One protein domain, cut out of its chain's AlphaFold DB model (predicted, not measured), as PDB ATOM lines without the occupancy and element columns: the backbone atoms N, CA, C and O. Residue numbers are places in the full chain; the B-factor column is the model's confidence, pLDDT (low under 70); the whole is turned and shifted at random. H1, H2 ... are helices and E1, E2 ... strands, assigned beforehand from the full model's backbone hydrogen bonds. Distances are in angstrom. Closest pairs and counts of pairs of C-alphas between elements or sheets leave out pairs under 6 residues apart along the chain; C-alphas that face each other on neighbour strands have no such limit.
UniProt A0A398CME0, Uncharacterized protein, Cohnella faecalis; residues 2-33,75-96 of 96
ATOM      1  N   ALA A   2      60.293  16.570  43.202       62.06
ATOM      2  CA  ALA A   2      59.231  16.381  42.216       62.06
ATOM      3  C   ALA A   2      58.358  17.643  42.191       62.06
ATOM      4  O   ALA A   2      57.946  18.115  43.249       62.06
ATOM      5  N   VAL A   3      58.120  18.203  41.007       77.25
ATOM      6  CA  VAL A   3      57.160  19.299  40.836       77.25
ATOM      7  C   VAL A   3      55.759  18.678  40.851       77.25
ATOM      8  O   VAL A   3      55.566  17.580  40.322       77.25
ATOM      9  N   LEU A   4      54.800  19.342  41.495       84.00
ATOM     10  CA  LEU A   4      53.426  18.862  41.646       84.00
ATOM     11  C   LEU A   4      52.453  19.834  41.011       84.00
ATOM     12  O   LEU A   4      52.668  21.046  41.046       84.00
ATOM     13  N   ASP A   5      51.360  19.287  40.494       86.88
ATOM     14  CA  ASP A   5      50.190  20.081  40.161       86.88
ATOM     15  C   ASP A   5      49.245  20.131  41.370       86.88
ATOM     16  O   ASP A   5      48.669  19.123  41.793       86.88
ATOM     17  N   PHE A   6      49.118  21.327  41.947       87.81
ATOM     18  CA  PHE A   6      48.262  21.605  43.098       87.81
ATOM     19  C   PHE A   6      46.864  22.103  42.712       87.81
ATOM     20  O   PHE A   6      46.035  22.304  43.599       87.81
ATOM     21  N   GLN A   7      46.591  22.335  41.424       87.62
ATOM     22  CA  GLN A   7      45.364  23.002  40.990       87.62
ATOM     23  C   GLN A   7      44.140  22.090  41.090       87.62
ATOM     24  O   GLN A   7      43.058  22.556  41.447       87.62
ATOM     25  N   GLN A   8      44.300  20.795  40.805       88.38
ATOM     26  CA  GLN A   8      43.187  19.840  40.753       88.38
ATOM     27  C   GLN A   8      43.523  18.518  41.459       88.38
ATOM     28  O   GLN A   8      43.666  17.485  40.811       88.38
ATOM     29  N   PRO A   9      43.675  18.508  42.796       93.56
ATOM     30  CA  PRO A   9      43.932  17.269  43.523       93.56
ATOM     31  C   PRO A   9      42.751  16.297  43.445       93.56
ATOM     32  O   PRO A   9      41.591  16.696  43.580       93.56
ATOM     33  N   ILE A  10      43.051  14.999  43.368       94.88
ATOM     34  CA  ILE A  10      42.059  13.942  43.582       94.88
ATOM     35  C   ILE A  10      41.756  13.904  45.085       94.88
ATOM     36  O   ILE A  10      42.648  13.698  45.908       94.88
ATOM     37  N   ARG A  11      40.496  14.131  45.468       94.19
ATOM     38  CA  ARG A  11      40.073  14.206  46.877       94.19
ATOM     39  C   ARG A  11      39.569  12.855  47.369       94.19
ATOM     40  O   ARG A  11      38.581  12.357  46.842       94.19
ATOM     41  N   GLY A  12      40.207  12.276  48.380       89.88
ATOM     42  CA  GLY A  12      39.707  11.147  49.171       89.88
ATOM     43  C   GLY A  12      38.975  11.594  50.438       89.88
ATOM     44  O   GLY A  12      38.681  12.780  50.604       89.88
ATOM     45  N   ASN A  13      38.684  10.658  51.345       89.38
ATOM     46  CA  ASN A  13      38.094  10.993  52.639       89.38
ATOM     47  C   ASN A  13      39.161  11.581  53.581       89.38
ATOM     48  O   ASN A  13      39.841  10.858  54.301       89.38
ATOM     49  N   GLY A  14      39.341  12.903  53.546       89.69
ATOM     50  CA  GLY A  14      40.285  13.602  54.429       89.69
ATOM     51  C   GLY A  14      41.732  13.664  53.927       89.69
ATOM     52  O   GLY A  14      42.587  14.190  54.631       89.69
ATOM     53  N   TYR A  15      42.013  13.203  52.704       92.50
ATOM     54  CA  TYR A  15      43.330  13.316  52.064       92.50
ATOM     55  C   TYR A  15      43.223  13.774  50.600       92.50
ATOM     56  O   TYR A  15      42.354  13.308  49.860       92.50
ATOM     57  N   PRO A  16      44.090  14.689  50.141       94.69
ATOM     58  CA  PRO A  16      44.354  14.883  48.715       94.69
ATOM     59  C   PRO A  16      45.454  13.965  48.152       94.69
ATOM     60  O   PRO A  16      46.422  13.612  48.826       94.69
ATOM     61  N   ILE A  17      45.319  13.648  46.864       95.69
ATOM     62  CA  ILE A  17      46.366  13.083  46.010       95.69
ATOM     63  C   ILE A  17      46.682  14.108  44.918       95.69
ATOM     64  O   ILE A  17      45.780  14.565  44.214       95.69
ATOM     65  N   TYR A  18      47.955  14.459  44.767       95.00
ATOM     66  CA  TYR A  18      48.424  15.408  43.759       95.00
ATOM     67  C   TYR A  18      49.007  14.696  42.547       95.00
ATOM     68  O   TYR A  18      49.703  13.681  42.671       95.00
ATOM     69  N   TYR A  19      48.745  15.270  41.378       93.44
ATOM     70  CA  TYR A  19      49.322  14.817  40.126       93.44
ATOM     71  C   TYR A  19      50.819  15.144  40.069       93.44
ATOM     72  O   TYR A  19      51.241  16.207  40.543       93.44
ATOM     73  N   PRO A  20      51.637  14.262  39.469       91.19
ATOM     74  CA  PRO A  20      52.988  14.644  39.099       91.19
ATOM     75  C   PRO A  20      52.936  15.751  38.041       91.19
ATOM     76  O   PRO A  20      52.080  15.729  37.153       91.19
ATOM     77  N   PHE A  21      53.873  16.694  38.099       84.31
ATOM     78  CA  PHE A  21      54.008  17.718  37.067       84.31
ATOM     79  C   PHE A  21      54.168  17.088  35.678       84.31
ATOM     80  O   PHE A  21      54.882  16.095  35.509       84.31
ATOM     81  N   GLU A  22      53.448  17.639  34.699       84.06
ATOM     82  CA  GLU A  22      53.365  17.119  33.324       84.06
ATOM     83  C   GLU A  22      52.956  15.633  33.225       84.06
ATOM     84  O   GLU A  22      53.236  14.964  32.228       84.06
ATOM     85  N   GLY A  23      52.319  15.070  34.260       80.94
ATOM     86  CA  GLY A  23      51.896  13.667  34.276       80.94
ATOM     87  C   GLY A  23      53.047  12.657  34.383       80.94
ATOM     88  O   GLY A  23      52.825  11.453  34.245       80.94
ATOM     89  N   ARG A  24      54.285  13.107  34.636       82.75
ATOM     90  CA  ARG A  24      55.472  12.241  34.673       82.75
ATOM     91  C   ARG A  24      55.877  11.896  36.101       82.75
ATOM     92  O   ARG A  24      56.485  12.697  36.800       82.75
ATOM     93  N   GLY A  25      55.618  10.655  36.505       86.62
ATOM     94  CA  GLY A  25      56.101  10.105  37.772       86.62
ATOM     95  C   GLY A  25      54.991   9.530  38.642       86.62
ATOM     96  O   GLY A  25      53.969   9.060  38.145       86.62
ATOM     97  N   ALA A  26      55.231   9.511  39.952       90.94
ATOM     98  CA  ALA A  26      54.250   9.059  40.930       90.94
ATOM     99  C   ALA A  26      53.348  10.216  41.366       90.94
ATOM    100  O   ALA A  26      53.805  11.346  41.518       90.94
ATOM    101  N   HIS A  27      52.084   9.898  41.623       94.00
ATOM    102  CA  HIS A  27      51.186  10.785  42.347       94.00
ATOM    103  C   HIS A  27      51.623  10.845  43.810       94.00
ATOM    104  O   HIS A  27      52.157   9.859  44.336       94.00
ATOM    105  N   LEU A  28      51.394  11.978  44.471       94.69
ATOM    106  CA  LEU A  28      51.774  12.163  45.872       94.69
ATOM    107  C   LEU A  28      50.552  12.268  46.778       94.69
ATOM    108  O   LEU A  28      49.675  13.097  46.554       94.69
ATOM    109  N   LEU A  29      50.529  11.437  47.818       95.62
ATOM    110  CA  LEU A  29      49.513  11.401  48.865       95.62
ATOM    111  C   LEU A  29      49.944  12.270  50.048       95.62
ATOM    112  O   LEU A  29      51.064  12.128  50.542       95.62
ATOM    113  N   THR A  30      49.044  13.109  50.552       94.00
ATOM    114  CA  THR A  30      49.212  13.764  51.859       94.00
ATOM    115  C   THR A  30      48.656  12.900  52.984       94.00
ATOM    116  O   THR A  30      47.706  12.148  52.749       94.00
ATOM    117  N   PRO A  31      49.158  13.049  54.218       94.69
ATOM    118  CA  PRO A  31      48.560  12.359  55.346       94.69
ATOM    119  C   PRO A  31      47.150  12.881  55.630       94.69
ATOM    120  O   PRO A  31      46.858  14.056  55.407       94.69
ATOM    121  N   ASP A  32      46.289  12.009  56.145       94.62
ATOM    122  CA  ASP A  32      44.933  12.367  56.582       94.62
ATOM    123  C   ASP A  32      44.876  12.723  58.075       94.62
ATOM    124  O   ASP A  32      43.913  13.321  58.557       94.62
ATOM    125  N   LYS A  33      45.920  12.354  58.826       94.19
ATOM    126  CA  LYS A  33      46.033  12.616  60.257       94.19
ATOM    127  C   LYS A  33      47.488  12.805  60.665       94.19
ATOM    128  O   LYS A  33      48.372  12.065  60.236       94.19
ATOM    129  N   PRO A  75      46.606   7.008  54.355       95.31
ATOM    130  CA  PRO A  75      45.615   5.991  53.995       95.31
ATOM    131  C   PRO A  75      45.916   5.388  52.611       95.31
ATOM    132  O   PRO A  75      45.145   5.531  51.667       95.31
ATOM    133  N   PHE A  76      47.076   4.736  52.471       95.25
ATOM    134  CA  PHE A  76      47.609   4.273  51.183       95.25
ATOM    135  C   PHE A  76      46.686   3.321  50.425       95.25
ATOM    136  O   PHE A  76      46.530   3.487  49.221       95.25
ATOM    137  N   GLU A  77      46.094   2.342  51.109       95.00
ATOM    138  CA  GLU A  77      45.198   1.349  50.501       95.00
ATOM    139  C   GLU A  77      44.000   2.034  49.825       95.00
ATOM    140  O   GLU A  77      43.797   1.906  48.618       95.00
ATOM    141  N   GLU A  78      43.260   2.844  50.589       95.38
ATOM    142  CA  GLU A  78      42.092   3.582  50.098       95.38
ATOM    143  C   GLU A  78      42.476   4.552  48.971       95.38
ATOM    144  O   GLU A  78      41.846   4.583  47.909       95.38
ATOM    145  N   ALA A  79      43.563   5.301  49.170       96.00
ATOM    146  CA  ALA A  79      44.053   6.268  48.204       96.00
ATOM    147  C   ALA A  79      44.492   5.613  46.886       96.00
ATOM    148  O   ALA A  79      44.247   6.161  45.811       96.00
ATOM    149  N   LEU A  80      45.135   4.443  46.947       95.50
ATOM    150  CA  LEU A  80      45.608   3.726  45.766       95.50
ATOM    151  C   LEU A  80      44.450   3.138  44.960       95.50
ATOM    152  O   LEU A  80      44.495   3.199  43.730       95.50
ATOM    153  N   VAL A  81      43.425   2.597  45.628       95.81
ATOM    154  CA  VAL A  81      42.194   2.135  44.968       95.81
ATOM    155  C   VAL A  81      41.558   3.297  44.212       95.81
ATOM    156  O   VAL A  81      41.406   3.218  42.993       95.81
ATOM    157  N   LYS A  82      41.321   4.418  44.900       95.69
ATOM    158  CA  LYS A  82      40.731   5.621  44.302       95.69
ATOM    159  C   LYS A  82      41.550   6.173  43.135       95.69
ATOM    160  O   LYS A  82      41.006   6.579  42.113       95.69
ATOM    161  N   LEU A  83      42.877   6.176  43.260       95.81
ATOM    162  CA  LEU A  83      43.760   6.613  42.184       95.81
ATOM    163  C   LEU A  83      43.661   5.697  40.958       95.81
ATOM    164  O   LEU A  83      43.677   6.183  39.829       95.81
ATOM    165  N   ARG A  84      43.574   4.379  41.162       95.69
ATOM    166  CA  ARG A  84      43.550   3.394  40.072       95.69
ATOM    167  C   ARG A  84      42.216   3.315  39.339       95.69
ATOM    168  O   ARG A  84      42.224   2.894  38.186       95.69
ATOM    169  N   GLU A  85      41.122   3.772  39.944       95.81
ATOM    170  CA  GLU A  85      39.849   3.991  39.241       95.81
ATOM    171  C   GLU A  85      40.000   5.010  38.101       95.81
ATOM    172  O   GLU A  85      39.421   4.837  37.032       95.81
ATOM    173  N   LEU A  86      40.827   6.041  38.302       93.38
ATOM    174  CA  LEU A  86      41.092   7.086  37.307       93.38
ATOM    175  C   LEU A  86      42.315   6.757  36.435       93.38
ATOM    176  O   LEU A  86      42.338   7.027  35.234       93.38
ATOM    177  N   HIS A  87      43.344   6.159  37.037       93.44
ATOM    178  CA  HIS A  87      44.635   5.888  36.413       93.44
ATOM    179  C   HIS A  87      45.140   4.478  36.779       93.44
ATOM    180  O   HIS A  87      45.964   4.328  37.686       93.44
ATOM    181  N   PRO A  88      44.725   3.421  36.053       92.88
ATOM    182  CA  PRO A  88      44.943   2.022  36.457       92.88
ATOM    183  C   PRO A  88      46.401   1.611  36.715       92.88
ATOM    184  O   PRO A  88      46.670   0.710  37.508       92.88
ATOM    185  N   ARG A  89      47.364   2.266  36.054       92.25
ATOM    186  CA  ARG A  89      48.809   1.986  36.177       92.25
ATOM    187  C   ARG A  89      49.571   3.031  36.995       92.25
ATOM    188  O   ARG A  89      50.803   3.012  37.013       92.25
ATOM    189  N   ALA A  90      48.866   3.959  37.636       92.50
ATOM    190  CA  ALA A  90      49.503   5.003  38.417       92.50
ATOM    191  C   ALA A  90      50.229   4.434  39.642       92.50
ATOM    192  O   ALA A  90      49.850   3.415  40.229       92.50
ATOM    193  N   ARG A  91      51.302   5.132  40.013       92.81
ATOM    194  CA  ARG A  91      52.071   4.897  41.236       92.81
ATOM    195  C   ARG A  91      51.721   5.981  42.245       92.81
ATOM    196  O   ARG A  91      51.497   7.123  41.841       92.81
ATOM    197  N   LEU A  92      51.716   5.616  43.521       94.44
ATOM    198  CA  LEU A  92      51.401   6.500  44.636       94.44
ATOM    199  C   LEU A  92      52.549   6.470  45.644       94.44
ATOM    200  O   LEU A  92      52.931   5.394  46.096       94.44
ATOM    201  N   ASN A  93      53.066   7.641  46.003       94.38
ATOM    202  CA  ASN A  93      54.089   7.811  47.034       94.38
ATOM    203  C   ASN A  93      53.578   8.763  48.124       94.38
ATOM    204  O   ASN A  93      52.686   9.573  47.875       94.38
ATOM    205  N   ARG A  94      54.166   8.708  49.326       91.12
ATOM    206  CA  ARG A  94      53.907   9.725  50.357       91.12
ATOM    207  C   ARG A  94      54.591  11.043  50.017       91.12
ATOM    208  O   ARG A  94      55.677  11.060  49.432       91.12
ATOM    209  N   LEU A  95      53.971  12.134  50.441       81.75
ATOM    210  CA  LEU A  95      54.577  13.456  50.464       81.75
ATOM    211  C   LEU A  95      55.501  13.578  51.695       81.75
ATOM    212  O   LEU A  95      55.066  14.062  52.732       81.75
ATOM    213  N   TYR A  96      56.764  13.164  51.529       70.38
ATOM    214  CA  TYR A  96      57.845  13.114  52.539       70.38
ATOM    215  C   TYR A  96      57.684  12.017  53.614       70.38
ATOM    216  O   TYR A  96      56.659  11.957  54.330       70.38
TER     217      TYR A  96
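AT A GLANCE: This is residues 2 to 33 and 75 to 96 of the 96 residues of an uncharacterized protein of Cohnella faecalis (UniProt A0A398CME0). A small twisted sheet of four strands has one helix, H1, packed over one of its faces, which makes two layers, helices on one face of a sheet. The longest strand, E1, bends by 91 degrees at residue 7 along one edge of the sheet, and short E4 makes the other edge. The 54 printed residues have one named helix and four named strands, in the order E1 E2 E3 H1 E4 along the chain; the class is mixed, helices and strands. The sheet is mixed too, in the order E1, E2, E3, E4, with the first three antiparallel and E4 parallel to E3. The whole is compact, with a radius of gyration of the C-alphas of 9.9 A, and rounded, with spans of 26 by 22 by 19 A.

IN THESE COORDINATES: E1 holds residues 4 to 11 and measures 15.1 A from C-alpha 4 at (53.426, 18.862, 41.646) to C-alpha 11. E2, residues 16 to 20, is 12.9 A long. E3, residues 27 to 29, is 6.8 A long. After the cut comes H1, residues 76 to 86, 15.6 A long, beginning at C-alpha 76 at (47.609, 4.273, 51.183). E4, residues 92 to 94, is 7.0 A long and ends at C-alpha 94 at (53.907, 9.725, 50.357).

HOW THE PARTS SIT: E1, E2 and E3 form a meander, each strand the antiparallel neighbour of the one before. E1 and E2 are a hairpin at 141 degrees, with N 10 and O 17 2.9 A apart, within hydrogen-bond range. E2 and E3 are a hairpin at 155 degrees, with N 18 and O 28 at 2.8 A. E3 and E4 are parallel at 42 degrees, with N 29 and O 93 at 2.9 A. From edge to edge the strands' lines turn by 104 degrees. The edge strands E1 and E4 are apart. H1 is on the sheet at a height of 8.0 A. It lies over E3, but only just, with 3 of its C-alphas falling on E3 and 2 on E2. It runs slantwise to the strands, at 38 degrees to E3 on the local plane. The closest C-alphas of H1 and E4, those of Leu 80 and Leu 92, are 6.5 A apart. In H1, 6 of 7 O i to N i+4 pairs are within hydrogen-bond range.

THE WHOLE: The two C-alphas farthest apart, those of Glu 22 and Lys 33, are 28.3 A from each other. Residues 34 to 74 are not printed, and C-alphas 33 and 75 across this cut are 9.1 A apart. Of the links that are printed whole, E1 to E2 and H1 to E4 are tight, and E2 to E3 is short. The mean pLDDT of the printed part is 90.7, and residue 2 is under 70.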